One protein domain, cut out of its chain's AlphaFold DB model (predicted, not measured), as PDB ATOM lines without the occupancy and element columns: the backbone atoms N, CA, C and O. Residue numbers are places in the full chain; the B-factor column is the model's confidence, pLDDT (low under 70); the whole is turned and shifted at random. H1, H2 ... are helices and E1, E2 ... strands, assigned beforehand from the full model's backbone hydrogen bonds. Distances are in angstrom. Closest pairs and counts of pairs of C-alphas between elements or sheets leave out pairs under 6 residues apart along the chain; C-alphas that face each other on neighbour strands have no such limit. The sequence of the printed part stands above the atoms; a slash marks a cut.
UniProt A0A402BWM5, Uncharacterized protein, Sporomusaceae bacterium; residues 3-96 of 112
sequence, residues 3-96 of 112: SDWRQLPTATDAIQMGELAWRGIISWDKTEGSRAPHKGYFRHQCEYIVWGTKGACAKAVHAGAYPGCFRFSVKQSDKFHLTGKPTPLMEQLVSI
ATOM      1  N   SER A   3     -24.460  -1.871   9.720       94.88
ATOM      2  CA  SER A   3     -23.237  -2.284  10.403       94.88
ATOM      3  C   SER A   3     -23.469  -3.556  11.222       94.88
ATOM      4  O   SER A   3     -24.542  -3.746  11.795       94.88
ATOM      5  N   ASP A   4     -22.442  -4.397  11.359       92.38
ATOM      6  CA  ASP A   4     -22.391  -5.369  12.455       92.38
ATOM      7  C   ASP A   4     -21.933  -4.696  13.768       92.38
ATOM      8  O   ASP A   4     -21.571  -3.517  13.784       92.38
ATOM      9  N   TRP A   5     -21.964  -5.436  14.881       92.81
ATOM     10  CA  TRP A   5     -21.657  -4.908  16.216       92.81
ATOM     11  C   TRP A   5     -20.229  -4.363  16.367       92.81
ATOM     12  O   TRP A   5     -20.012  -3.465  17.176       92.81
ATOM     13  N   ARG A   6     -19.256  -4.883  15.610       94.00
ATOM     14  CA  ARG A   6     -17.843  -4.481  15.714       94.00
ATOM     15  C   ARG A   6     -17.609  -3.100  15.131       94.00
ATOM     16  O   ARG A   6     -16.836  -2.331  15.683       94.00
ATOM     17  N   GLN A   7     -18.257  -2.819  14.003       95.69
ATOM     18  CA  GLN A   7     -18.133  -1.549  13.289       95.69
ATOM     19  C   GLN A   7     -19.129  -0.499  13.799       95.69
ATOM     20  O   GLN A   7     -19.003   0.673  13.458       95.69
ATOM     21  N   LEU A   8     -20.091  -0.892  14.644       96.88
ATOM     22  CA  LEU A   8     -21.142  -0.010  15.143       96.88
ATOM     23  C   LEU A   8     -20.607   1.259  15.840       96.88
ATOM     24  O   LEU A   8     -21.127   2.328  15.524       96.88
ATOM     25  N   PRO A   9     -19.568   1.209  16.703       96.31
ATOM     26  CA  PRO A   9     -19.015   2.422  17.313       96.31
ATOM     27  C   PRO A   9     -18.431   3.389  16.272       96.31
ATOM     28  O   PRO A   9     -18.772   4.568  16.236       96.31
ATOM     29  N   THR A  10     -17.630   2.873  15.339       96.56
ATOM     30  CA  THR A  10     -17.063   3.677  14.247       96.56
ATOM     31  C   THR A  10     -18.159   4.243  13.342       96.56
ATOM     32  O   THR A  10     -18.083   5.388  12.897       96.56
ATOM     33  N   ALA A  11     -19.216   3.466  13.100       95.44
ATOM     34  CA  ALA A  11     -20.372   3.888  12.326       95.44
ATOM     35  C   ALA A  11     -21.123   5.057  12.983       95.44
ATOM     36  O   ALA A  11     -21.542   5.983  12.284       95.44
ATOM     37  N   THR A  12     -21.294   5.034  14.309       95.75
ATOM     38  CA  THR A  12     -21.935   6.131  15.049       95.75
ATOM     39  C   THR A  12     -21.087   7.399  15.060       95.75
ATOM     40  O   THR A  12     -21.637   8.493  14.924       95.75
ATOM     41  N   ASP A  13     -19.761   7.270  15.136       95.25
ATOM     42  CA  ASP A  13     -18.849   8.416  15.064       95.25
ATOM     43  C   ASP A  13     -18.864   9.047  13.667       95.25
ATOM     44  O   ASP A  13     -18.969  10.267  13.531       95.25
ATOM     45  N   ALA A  14     -18.851   8.225  12.614       94.06
ATOM     46  CA  ALA A  14     -18.899   8.689  11.230       94.06
ATOM     47  C   ALA A  14     -20.163   9.505  10.910       94.06
ATOM     48  O   ALA A  14     -20.070  10.512  10.209       94.06
ATOM     49  N   ILE A  15     -21.335   9.124  11.440       93.88
ATOM     50  CA  ILE A  15     -22.566   9.921  11.277       93.88
ATOM     51  C   ILE A  15     -22.400  11.317  11.886       93.88
ATOM     52  O   ILE A  15     -22.769  12.304  11.252       93.88
ATOM     53  N   GLN A  16     -21.826  11.406  13.084       89.94
ATOM     54  CA  GLN A  16     -21.649  12.682  13.777       89.94
ATOM     55  C   GLN A  16     -20.601  13.565  13.089       89.94
ATOM     56  O   GLN A  16     -20.832  14.760  12.915       89.94
ATOM     57  N   MET A  17     -19.492  12.976  12.633       93.94
ATOM     58  CA  MET A  17     -18.482  13.684  11.835       93.94
ATOM     59  C   MET A  17     -19.030  14.150  10.479       93.94
ATOM     60  O   MET A  17     -18.606  15.182   9.973       93.94
ATOM     61  N   GLY A  18     -19.988  13.421   9.903       92.62
ATOM     62  CA  GLY A  18     -20.665  13.768   8.652       92.62
ATOM     63  C   GLY A  18     -21.766  14.826   8.782       92.62
ATOM     64  O   GLY A  18     -22.621  14.905   7.901       92.62
ATOM     65  N   GLU A  19     -21.791  15.594   9.876       93.62
ATOM     66  CA  GLU A  19     -22.783  16.650  10.155       93.62
ATOM     67  C   GLU A  19     -24.247  16.164  10.154       93.62
ATOM     68  O   GLU A  19     -25.193  16.928   9.928       93.62
ATOM     69  N   LEU A  20     -24.462  14.877  10.431       95.25
ATOM     70  CA  LEU A  20     -25.790  14.316  10.631       95.25
ATOM     71  C   LEU A  20     -26.086  14.251  12.130       95.25
ATOM     72  O   LEU A  20     -25.331  13.682  12.918       95.25
ATOM     73  N   ALA A  21     -27.239  14.781  12.531       95.12
ATOM     74  CA  ALA A  21     -27.739  14.602  13.884       95.12
ATOM     75  C   ALA A  21     -28.149  13.136  14.067       95.12
ATOM     76  O   ALA A  21     -29.106  12.669  13.441       95.12
ATOM     77  N   TRP A  22     -27.427  12.412  14.922       95.69
ATOM     78  CA  TRP A  22     -27.707  11.009  15.220       95.69
ATOM     79  C   TRP A  22     -29.069  10.860  15.917       95.69
ATOM     80  O   TRP A  22     -29.368  11.562  16.885       95.69
ATOM     81  N   ARG A  23     -29.928   9.970  15.397       95.56
ATOM     82  CA  ARG A  23     -31.303   9.763  15.895       95.56
ATOM     83  C   ARG A  23     -31.526   8.417  16.575       95.56
ATOM     84  O   ARG A  23     -32.550   8.234  17.224       95.56
ATOM     85  N   GLY A  24     -30.576   7.497  16.459       95.75
ATOM     86  CA  GLY A  24     -30.608   6.219  17.153       95.75
ATOM     87  C   GLY A  24     -30.082   5.070  16.306       95.75
ATOM     88  O   GLY A  24     -29.438   5.257  15.269       95.75
ATOM     89  N   ILE A  25     -30.356   3.862  16.790       97.81
ATOM     90  CA  ILE A  25     -29.983   2.602  16.155       97.81
ATOM     91  C   ILE A  25     -31.242   1.754  16.009       97.81
ATOM     92  O   ILE A  25     -32.021   1.621  16.950       97.81
ATOM     93  N   ILE A  26     -31.415   1.173  14.831       98.06
ATOM     94  CA  ILE A  26     -32.456   0.193  14.535       98.06
ATOM     95  C   ILE A  26     -31.806  -1.192  14.533       98.06
ATOM     96  O   ILE A  26     -30.712  -1.360  13.992       98.06
ATOM     97  N   SER A  27     -32.476  -2.184  15.116       97.75
ATOM     98  CA  SER A  27     -32.020  -3.579  15.076       97.75
ATOM     99  C   SER A  27     -32.629  -4.319  13.890       97.75
ATOM    100  O   SER A  27     -33.836  -4.256  13.667       97.75
ATOM    101  N   TRP A  28     -31.816  -5.073  13.161       96.19
ATOM    102  CA  TRP A  28     -32.283  -6.088  12.227       96.19
ATOM    103  C   TRP A  28     -31.960  -7.476  12.782       96.19
ATOM    104  O   TRP A  28     -30.817  -7.918  12.742       96.19
ATOM    105  N   ASP A  29     -32.982  -8.163  13.283       95.25
ATOM    106  CA  ASP A  29     -32.927  -9.544  13.748       95.25
ATOM    107  C   ASP A  29     -33.021 -10.521  12.560       95.25
ATOM    108  O   ASP A  29     -34.068 -10.652  11.913       95.25
ATOM    109  N   LYS A  30     -31.923 -11.239  12.294       92.00
ATOM    110  CA  LYS A  30     -31.799 -12.249  11.226       92.00
ATOM    111  C   LYS A  30     -32.357 -13.622  11.594       92.00
ATOM    112  O   LYS A  30     -32.142 -14.577  10.847       92.00
ATOM    113  N   THR A  31     -33.057 -13.708  12.724       91.94
ATOM    114  CA  THR A  31     -33.576 -14.921  13.356       91.94
ATOM    115  C   THR A  31     -32.482 -15.888  13.823       91.94
ATOM    116  O   THR A  31     -31.272 -15.659  13.694       91.94
ATOM    117  N   GLU A  32     -32.912 -17.008  14.396       89.06
ATOM    118  CA  GLU A  32     -32.073 -18.004  15.061       89.06
ATOM    119  C   GLU A  32     -31.176 -18.787  14.083       89.06
ATOM    120  O   GLU A  32     -30.292 -19.530  14.517       89.06
ATOM    121  N   GLY A  33     -31.354 -18.594  12.768       79.81
ATOM    122  CA  GLY A  33     -30.499 -19.164  11.718       79.81
ATOM    123  C   GLY A  33     -29.065 -18.614  11.706       79.81
ATOM    124  O   GLY A  33     -28.189 -19.174  11.042       79.81
ATOM    125  N   SER A  34     -28.799 -17.541  12.456       83.44
ATOM    126  CA  SER A  34     -27.462 -16.960  12.599       83.44
ATOM    127  C   SER A  34     -26.545 -17.851  13.444       83.44
ATOM    128  O   SER A  34     -26.865 -18.222  14.575       83.44
ATOM    129  N   ARG A  35     -25.361 -18.181  12.914       80.31
ATOM    130  CA  ARG A  35     -24.371 -19.009  13.620       80.31
ATOM    131  C   ARG A  35     -23.582 -18.178  14.634       80.31
ATOM    132  O   ARG A  35     -23.190 -17.047  14.354       80.31
ATOM    133  N   ALA A  36     -23.325 -18.759  15.804       86.44
ATOM    134  CA  ALA A  36     -22.310 -18.265  16.731       86.44
ATOM    135  C   ALA A  36     -20.944 -18.882  16.369       86.44
ATOM    136  O   ALA A  36     -20.926 -20.013  15.876       86.44
ATOM    137  N   PRO A  37     -19.816 -18.195  16.626       87.00
ATOM    138  CA  PRO A  37     -18.482 -18.748  16.383       87.00
ATOM    139  C   PRO A  37     -18.241 -20.103  17.065       87.00
ATOM    140  O   PRO A  37     -17.728 -21.023  16.436       87.00
ATOM    141  N   HIS A  38     -18.644 -20.245  18.334       92.06
ATOM    142  CA  HIS A  38     -18.594 -21.500  19.090       92.06
ATOM    143  C   HIS A  38     -19.505 -21.456  20.330       92.06
ATOM    144  O   HIS A  38     -20.137 -20.439  20.633       92.06
ATOM    145  N   LYS A  39     -19.555 -22.570  21.077       85.12
ATOM    146  CA  LYS A  39     -20.214 -22.654  22.389       85.12
ATOM    147  C   LYS A  39     -19.484 -21.716  23.359       85.12
ATOM    148  O   LYS A  39     -18.304 -21.921  23.620       85.12
ATOM    149  N   GLY A  40     -20.150 -20.653  23.802       92.81
ATOM    150  CA  GLY A  40     -19.562 -19.564  24.597       92.81
ATOM    151  C   GLY A  40     -19.845 -18.171  24.027       92.81
ATOM    152  O   GLY A  40     -19.736 -17.187  24.746       92.81
ATOM    153  N   TYR A  41     -20.268 -18.086  22.763       93.56
ATOM    154  CA  TYR A  41     -20.703 -16.835  22.148       93.56
ATOM    155  C   TYR A  41     -22.226 -16.737  22.108       93.56
ATOM    156  O   TYR A  41     -22.922 -17.708  21.791       93.56
ATOM    157  N   PHE A  42     -22.740 -15.529  22.331       92.25
ATOM    158  CA  PHE A  42     -24.071 -15.171  21.856       92.25
ATOM    159  C   PHE A  42     -24.067 -15.163  20.322       92.25
ATOM    160  O   PHE A  42     -23.065 -14.837  19.682       92.25
ATOM    161  N   ARG A  43     -25.189 -15.543  19.705       91.19
ATOM    162  CA  ARG A  43     -25.313 -15.493  18.243       91.19
ATOM    163  C   ARG A  43     -25.189 -14.047  17.787       91.19
ATOM    164  O   ARG A  43     -25.801 -13.162  18.375       91.19
ATOM    165  N   HIS A  44     -24.479 -13.819  16.685       91.75
ATOM    166  CA  HIS A  44     -24.501 -12.532  15.985       91.75
ATOM    167  C   HIS A  44     -25.797 -12.417  15.170       91.75
ATOM    168  O   HIS A  44     -25.788 -12.361  13.940       91.75
ATOM    169  N   GLN A  45     -26.917 -12.497  15.885       93.44
ATOM    170  CA  GLN A  45     -28.263 -12.570  15.337       93.44
ATOM    171  C   GLN A  45     -28.698 -11.236  14.740       93.44
ATOM    172  O   GLN A  45     -29.422 -11.227  13.749       93.44
ATOM    173  N   CYS A  46     -28.203 -10.128  15.291       94.31
ATOM    174  CA  CYS A  46     -28.565  -8.801  14.832       94.31
ATOM    175  C   CYS A  46     -27.483  -8.154  13.968       94.31
ATOM    176  O   CYS A  46     -26.287  -8.245  14.255       94.31
ATOM    177  N   GLU A  47     -27.939  -7.458  12.934       95.12
ATOM    178  CA  GLU A  47     -27.245  -6.306  12.361       95.12
ATOM    179  C   GLU A  47     -27.922  -5.021  12.831       95.12
ATOM    180  O   GLU A  47     -29.042  -5.039  13.346       95.12
ATOM    181  N   TYR A  48     -27.232  -3.902  12.672       96.94
ATOM    182  CA  TYR A  48     -27.665  -2.612  13.180       96.94
ATOM    183  C   TYR A  48     -27.706  -1.593  12.054       96.94
ATOM    184  O   TYR A  48     -26.839  -1.572  11.181       96.94
ATOM    185  N   ILE A  49     -28.708  -0.722  12.089       97.25
ATOM    186  CA  ILE A  49     -28.807   0.421  11.194       97.25
ATOM    187  C   ILE A  49     -28.658   1.681  12.030       97.25
ATOM    188  O   ILE A  49     -29.532   2.023  12.824       97.25
ATOM    189  N   VAL A  50     -27.548   2.387  11.835       97.38
ATOM    190  CA  VAL A  50     -27.347   3.726  12.390       97.38
ATOM    191  C   VAL A  50     -28.044   4.726  11.479       97.38
ATOM    192  O   VAL A  50     -27.837   4.697  10.260       97.38
ATOM    193  N   TRP A  51     -28.873   5.603  12.037       95.94
ATOM    194  CA  TRP A  51     -29.596   6.597  11.249       95.94
ATOM    195  C   TRP A  51     -29.553   7.983  11.888       95.94
ATOM    196  O   TRP A  51     -29.426   8.146  13.103       95.94
ATOM    197  N   GLY A  52     -29.635   8.993  11.033       95.25
ATOM    198  CA  GLY A  52     -29.551  10.390  11.413       95.25
ATOM    199  C   GLY A  52     -30.200  11.280  10.363       95.25
ATOM    200  O   GLY A  52     -30.493  10.835   9.253       95.25
ATOM    201  N   THR A  53     -30.420  12.537  10.722       95.56
ATOM    202  CA  THR A  53     -30.982  13.561   9.832       95.56
ATOM    203  C   THR A  53     -29.997  14.708   9.688       95.56
ATOM    204  O   THR A  53     -29.333  15.072  10.659       95.56
ATOM    205  N   LYS A  54     -29.941  15.348   8.518       94.75
ATOM    206  CA  LYS A  54     -29.264  16.643   8.409       94.75
ATOM    207  C   LYS A  54     -30.114  17.690   9.132       94.75
ATOM    208  O   LYS A  54     -31.231  17.975   8.711       94.75
ATOM    209  N   GLY A  55     -29.612  18.218  10.246       92.88
ATOM    210  CA  GLY A  55     -30.356  19.157  11.089       92.88
ATOM    211  C   GLY A  55     -31.557  18.533  11.820       92.88
ATOM    212  O   GLY A  55     -31.537  17.364  12.229       92.88
ATOM    213  N   ALA A  56     -32.596  19.343  12.040       93.56
ATOM    214  CA  ALA A  56     -33.788  18.958  12.794       93.56
ATOM    215  C   ALA A  56     -34.576  17.832  12.100       93.56
ATOM    216  O   ALA A  56     -34.776  17.848  10.889       93.56
ATOM    217  N   CYS A  57     -35.059  16.865  12.883       93.19
ATOM    218  CA  CYS A  57     -35.966  15.840  12.377       93.19
ATOM    219  C   CYS A  57     -37.385  16.417  12.325       93.19
ATOM    220  O   CYS A  57     -37.992  16.662  13.370       93.19
ATOM    221  N   ALA A  58     -37.906  16.647  11.121       90.62
ATOM    222  CA  ALA A  58     -39.284  17.086  10.943       90.62
ATOM    223  C   ALA A  58     -40.269  16.016  11.441       90.62
ATOM    224  O   ALA A  58     -39.992  14.816  11.381       90.62
ATOM    225  N   LYS A  59     -41.439  16.452  11.920       91.69
ATOM    226  CA  LYS A  59     -42.539  15.530  12.221       91.69
ATOM    227  C   LYS A  59     -43.045  14.937  10.909       91.69
ATOM    228  O   LYS A  59     -43.405  15.683  10.001       91.69
ATOM    229  N   ALA A  60     -43.061  13.611  10.820       91.00
ATOM    230  CA  ALA A  60     -43.603  12.923   9.658       91.00
ATOM    231  C   ALA A  60     -45.112  13.190   9.545       91.00
ATOM    232  O   ALA A  60     -45.833  13.132  10.540       91.00
ATOM    233  N   VAL A  61     -45.571  13.484   8.328       92.88
ATOM    234  CA  VAL A  61     -46.996  13.686   8.002       92.88
ATOM    235  C   VAL A  61     -47.553  12.570   7.123       92.88
ATOM    236  O   VAL A  61     -48.764  12.427   7.010       92.88
ATOM    237  N   HIS A  62     -46.679  11.786   6.488       92.81
ATOM    238  CA  HIS A  62     -47.065  10.755   5.527       92.81
ATOM    239  C   HIS A  62     -47.325   9.397   6.182       92.81
ATOM    240  O   HIS A  62     -48.246   8.700   5.770       92.81
ATOM    241  N   ALA A  63     -46.528   9.013   7.183       92.81
ATOM    242  CA  ALA A  63     -46.648   7.739   7.888       92.81
ATOM    243  C   ALA A  63     -45.868   7.742   9.218       92.81
ATOM    244  O   ALA A  63     -45.081   8.651   9.505       92.81
ATOM    245  N   GLY A  64     -46.083   6.698  10.020       91.12
ATOM    246  CA  GLY A  64     -45.391   6.442  11.282       91.12
ATOM    247  C   GLY A  64     -46.346   5.979  12.393       91.12
ATOM    248  O   GLY A  64     -47.556   5.931  12.204       91.12
ATOM    249  N   ALA A  65     -45.851   5.632  13.580       92.88
ATOM    250  CA  ALA A  65     -44.435   5.496  13.932       92.88
ATOM    251  C   ALA A  65     -43.796   4.253  13.283       92.88
ATOM    252  O   ALA A  65     -44.474   3.268  13.003       92.88
ATOM    253  N   TYR A  66     -42.485   4.304  13.053       95.00
ATOM    254  CA  TYR A  66     -41.725   3.201  12.459       95.00
ATOM    255  C   TYR A  66     -41.138   2.301  13.555       95.00
ATOM    256  O   TYR A  66     -40.779   2.805  14.625       95.00
ATOM    257  N   PRO A  67     -41.018   0.984  13.326       96.00
ATOM    258  CA  PRO A  67     -40.469   0.081  14.327       96.00
ATOM    259  C   PRO A  67     -38.955   0.290  14.495       96.00
ATOM    260  O   PRO A  67     -38.225   0.535  13.539       96.00
ATOM    261  N   GLY A  68     -38.470   0.152  15.731       96.88
ATOM    262  CA  GLY A  68     -37.034   0.176  16.051       96.88
ATOM    263  C   GLY A  68     -36.334  -1.180  15.881       96.88
ATOM    264  O   GLY A  68     -35.122  -1.282  16.069       96.88
ATOM    265  N   CYS A  69     -37.089  -2.227  15.546       97.56
ATOM    266  CA  CYS A  69     -36.586  -3.575  15.325       97.56
ATOM    267  C   CYS A  69     -37.333  -4.227  14.162       97.56
ATOM    268  O   CYS A  69     -38.564  -4.216  14.128       97.56
ATOM    269  N   PHE A  70     -36.586  -4.820  13.240       96.81
ATOM    270  CA  PHE A  70     -37.105  -5.542  12.086       96.81
ATOM    271  C   PHE A  70     -36.627  -6.986  12.150       96.81
ATOM    272  O   PHE A  70     -35.436  -7.235  12.318       96.81
ATOM    273  N   ARG A  71     -37.539  -7.947  11.989       95.38
ATOM    274  CA  ARG A  71     -37.214  -9.375  12.033       95.38
ATOM    275  C   ARG A  71     -37.383  -9.997  10.651       95.38
ATOM    276  O   ARG A  71     -38.501 -10.259  10.223       95.38
ATOM    277  N   PHE A  72     -36.266 -10.253   9.974       92.75
ATOM    278  CA  PHE A  72     -36.228 -10.845   8.635       92.75
ATOM    279  C   PHE A  72     -35.066 -11.824   8.531       92.75
ATOM    280  O   PHE A  72     -33.919 -11.434   8.726       92.75
ATOM    281  N   SER A  73     -35.338 -13.080   8.182       89.38
ATOM    282  CA  SER A  73     -34.276 -14.055   7.937       89.38
ATOM    283  C   SER A  73     -33.562 -13.782   6.612       89.38
ATOM    284  O   SER A  73     -34.161 -13.319   5.643       89.38
ATOM    285  N   VAL A  74     -32.271 -14.109   6.555       81.00
ATOM    286  CA  VAL A  74     -31.509 -14.108   5.299       81.00
ATOM    287  C   VAL A  74     -31.724 -15.456   4.615       81.00
ATOM    288  O   VAL A  74     -31.202 -16.474   5.082       81.00
ATOM    289  N   LYS A  75     -32.488 -15.493   3.518       73.62
ATOM    290  CA  LYS A  75     -32.691 -16.733   2.756       73.62
ATOM    291  C   LYS A  75     -31.532 -16.961   1.795       73.62
ATOM    292  O   LYS A  75     -30.928 -16.028   1.283       73.62
ATOM    293  N   GLN A  76     -31.220 -18.223   1.522       62.81
ATOM    294  CA  GLN A  76     -30.147 -18.586   0.593       62.81
ATOM    295  C   GLN A  76     -30.486 -18.235  -0.865       62.81
ATOM    296  O   GLN A  76     -29.578 -17.943  -1.632       62.81
ATOM    297  N   SER A  77     -31.778 -18.172  -1.208       60.31
ATOM    298  CA  SER A  77     -32.275 -17.594  -2.465       60.31
ATOM    299  C   SER A  77     -31.953 -16.109  -2.610       60.31
ATOM    300  O   SER A  77     -31.857 -15.620  -3.723       60.31
ATOM    301  N   ASP A  78     -31.758 -15.399  -1.499       57.59
ATOM    302  CA  ASP A  78     -31.459 -13.966  -1.491       57.59
ATOM    303  C   ASP A  78     -29.931 -13.732  -1.516       57.59
ATOM    304  O   ASP A  78     -29.458 -12.602  -1.621       57.59
ATOM    305  N   LYS A  79     -29.133 -14.815  -1.459       51.22
ATOM    306  CA  LYS A  79     -27.659 -14.813  -1.483       51.22
ATOM    307  C   LYS A  79     -27.070 -14.932  -2.895       51.22
ATOM    308  O   LYS A  79     -26.028 -15.561  -3.069       51.22
ATOM    309  N   PHE A  80     -27.677 -14.314  -3.911       52.56
ATOM    310  CA  PHE A  80     -26.985 -14.126  -5.201       52.56
ATOM    311  C   PHE A  80     -25.738 -13.229  -5.055       52.56
ATOM    312  O   PHE A  80     -24.818 -13.304  -5.864       52.56
ATOM    313  N   HIS A  81     -25.667 -12.471  -3.954       53.12
ATOM    314  CA  HIS A  81     -24.473 -11.799  -3.449       53.12
ATOM    315  C   HIS A  81     -24.185 -12.261  -2.013       53.12
ATOM    316  O   HIS A  81     -25.106 -12.520  -1.235       53.12
ATOM    317  N   LEU A  82     -22.901 -12.334  -1.646       45.38
ATOM    318  CA  LEU A  82     -22.400 -12.844  -0.357       45.38
ATOM    319  C   LEU A  82     -23.009 -12.135   0.883       45.38
ATOM    320  O   LEU A  82     -22.909 -12.645   1.997       45.38
ATOM    321  N   THR A  83     -23.649 -10.976   0.683       55.56
ATOM    322  CA  THR A  83     -24.158 -10.040   1.700       55.56
ATOM    323  C   THR A  83     -25.524  -9.424   1.334       55.56
ATOM    324  O   THR A  83     -25.832  -8.303   1.743       55.56
ATOM    325  N   GLY A  84     -26.353 -10.118   0.543       65.62
ATOM    326  CA  GLY A  84     -27.666  -9.610   0.123       65.62
ATOM    327  C   GLY A  84     -28.607  -9.335   1.304       65.62
ATOM    328  O   GLY A  84     -28.952 -10.247   2.057       65.62
ATOM    329  N   LYS A  85     -29.028  -8.075   1.472       78.94
ATOM    330  CA  LYS A  85     -30.082  -7.695   2.428       78.94
ATOM    331  C   LYS A  85     -31.446  -8.073   1.838       78.94
ATOM    332  O   LYS A  85     -31.643  -7.820   0.650       78.94
ATOM    333  N   PRO A  86     -32.389  -8.633   2.618       85.25
ATOM    334  CA  PRO A  86     -33.708  -8.980   2.097       85.25
ATOM    335  C   PRO A  86     -34.433  -7.748   1.541       85.25
ATOM    336  O   PRO A  86     -34.542  -6.735   2.234       85.25
ATOM    337  N   THR A  87     -34.988  -7.838   0.331       86.38
ATOM    338  CA  THR A  87     -35.779  -6.748  -0.271       86.38
ATOM    339  C   THR A  87     -36.910  -6.257   0.643       86.38
ATOM    340  O   THR A  87     -36.989  -5.048   0.856       86.38
ATOM    341  N   PRO A  88     -37.699  -7.135   1.307       90.75
ATOM    342  CA  PRO A  88     -38.774  -6.685   2.197       90.75
ATOM    343  C   PRO A  88     -38.290  -5.856   3.396       90.75
ATOM    344  O   PRO A  88     -39.009  -4.989   3.887       90.75
ATOM    345  N   LEU A  89     -37.060  -6.094   3.870       92.44
ATOM    346  CA  LEU A  89     -36.454  -5.269   4.916       92.44
ATOM    347  C   LEU A  89     -36.179  -3.859   4.388       92.44
ATOM    348  O   LEU A  89     -36.495  -2.877   5.059       92.44
ATOM    349  N   MET A  90     -35.588  -3.759   3.195       91.62
ATOM    350  CA  MET A  90     -35.275  -2.470   2.582       91.62
ATOM    351  C   MET A  90     -36.549  -1.677   2.288       91.62
ATOM    352  O   MET A  90     -36.603  -0.506   2.647       91.62
ATOM    353  N   GLU A  91     -37.586  -2.316   1.740       91.81
ATOM    354  CA  GLU A  91     -38.903  -1.706   1.484       91.81
ATOM    355  C   GLU A  91     -39.517  -1.092   2.750       91.81
ATOM    356  O   GLU A  91     -39.984   0.050   2.735       91.81
ATOM    357  N   GLN A  92     -39.471  -1.809   3.877       94.44
ATOM    358  CA  GLN A  92     -39.987  -1.273   5.136       94.44
ATOM    359  C   GLN A  92     -39.117  -0.143   5.693       94.44
ATOM    360  O   GLN A  92     -39.655   0.849   6.182       94.44
ATOM    361  N   LEU A  93     -37.788  -0.249   5.602       94.44
ATOM    362  CA  LEU A  93     -36.883   0.800   6.080       94.44
ATOM    363  C   LEU A  93     -37.041   2.103   5.293       94.44
ATOM    364  O   LEU A  93     -37.036   3.174   5.896       94.44
ATOM    365  N   VAL A  94     -37.204   2.030   3.970       93.69
ATOM    366  CA  VAL A  94     -37.348   3.231   3.130       93.69
ATOM    367  C   VAL A  94     -38.717   3.892   3.271       93.69
ATOM    368  O   VAL A  94     -38.851   5.053   2.915       93.69
ATOM    369  N   SER A  95     -39.715   3.232   3.867       93.06
ATOM    370  CA  SER A  95     -41.032   3.848   4.115       93.06
ATOM    371  C   SER A  95     -40.975   5.117   4.983       93.06
ATOM    372  O   SER A  95     -41.900   5.932   4.963       93.06
ATOM    373  N   ILE A  96     -39.868   5.331   5.710       93.38
ATOM    374  CA  ILE A  96     -39.618   6.566   6.457       93.38
ATOM    375  C   ILE A  96     -39.472   7.800   5.557       93.38
ATOM    376  O   ILE A  96     -39.765   8.909   6.010       93.38
TER     377      ILE A  96
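Overview. This is residues 3 to 96 of the 112 residues of an uncharacterized protein of Sporomusaceae bacterium (UniProt A0A402BWM5). A long, twisted ribbon of two antiparallel strands, E1 and E2, is widened at one end by the short strand E3; H1 packs along E2 at one edge, while H2 only grazes the sheet near E3 at the other. Long loops make up much of the rest, and residues 37 to 42 stick out. The 94 printed residues have two named helices and three named strands, in the order H1 E1 E2 E3 H2, with the mixed sheet running E2 E1 E3; the class is mixed, helices and strands, with under half of the residues in named elements. The whole is elongated, 44 by 28 by 23 A, and only just loose, close to compact, with a radius of gyration of the C-alphas of 15.1 A.

Arrangement. H1, residues 8 to 17, is on the sheet at a height over the sheet of 8.7 A. It lies over E2, residues 46 to 54, and runs along it at 6 degrees on the local plane; their closest C-alphas, Thr 12 and Val 50, are 6.5 A apart. E1, residues 20 to 29, bends by 58 degrees at residue 23 and forms a hairpin with E2, antiparallel at 158 degrees, with N 28 and O 47 2.8 A apart, within hydrogen-bond range. E3, residues 69 to 71, is parallel to E1 at 31 degrees, with N 70 and O 27 at 2.8 A. H2, residues 87 to 94, only grazes the sheet with residues 89 to 93 and is apart from H1. In H1 and H2 every O i to N i+4 pair is within hydrogen-bond range.

Along the chain. H1 begins at C-alpha 8, (-21.142, -0.010, 15.143), and is 14.3 A long. E1 measures 25.1 A, E2 26.3 A and E3 6.7 A. H2, 10.7 A long, ends at C-alpha 94, (-37.348, 3.231, 3.130).

Size, cuts and confidence. The two farthest C-alphas, Lys 39 and Val 61, are 47.4 A apart. The printed part has no cut; the links E1 to E2, E2 to E3 and E3 to H2 are long. Residues 76 to 84 have pLDDT under 70.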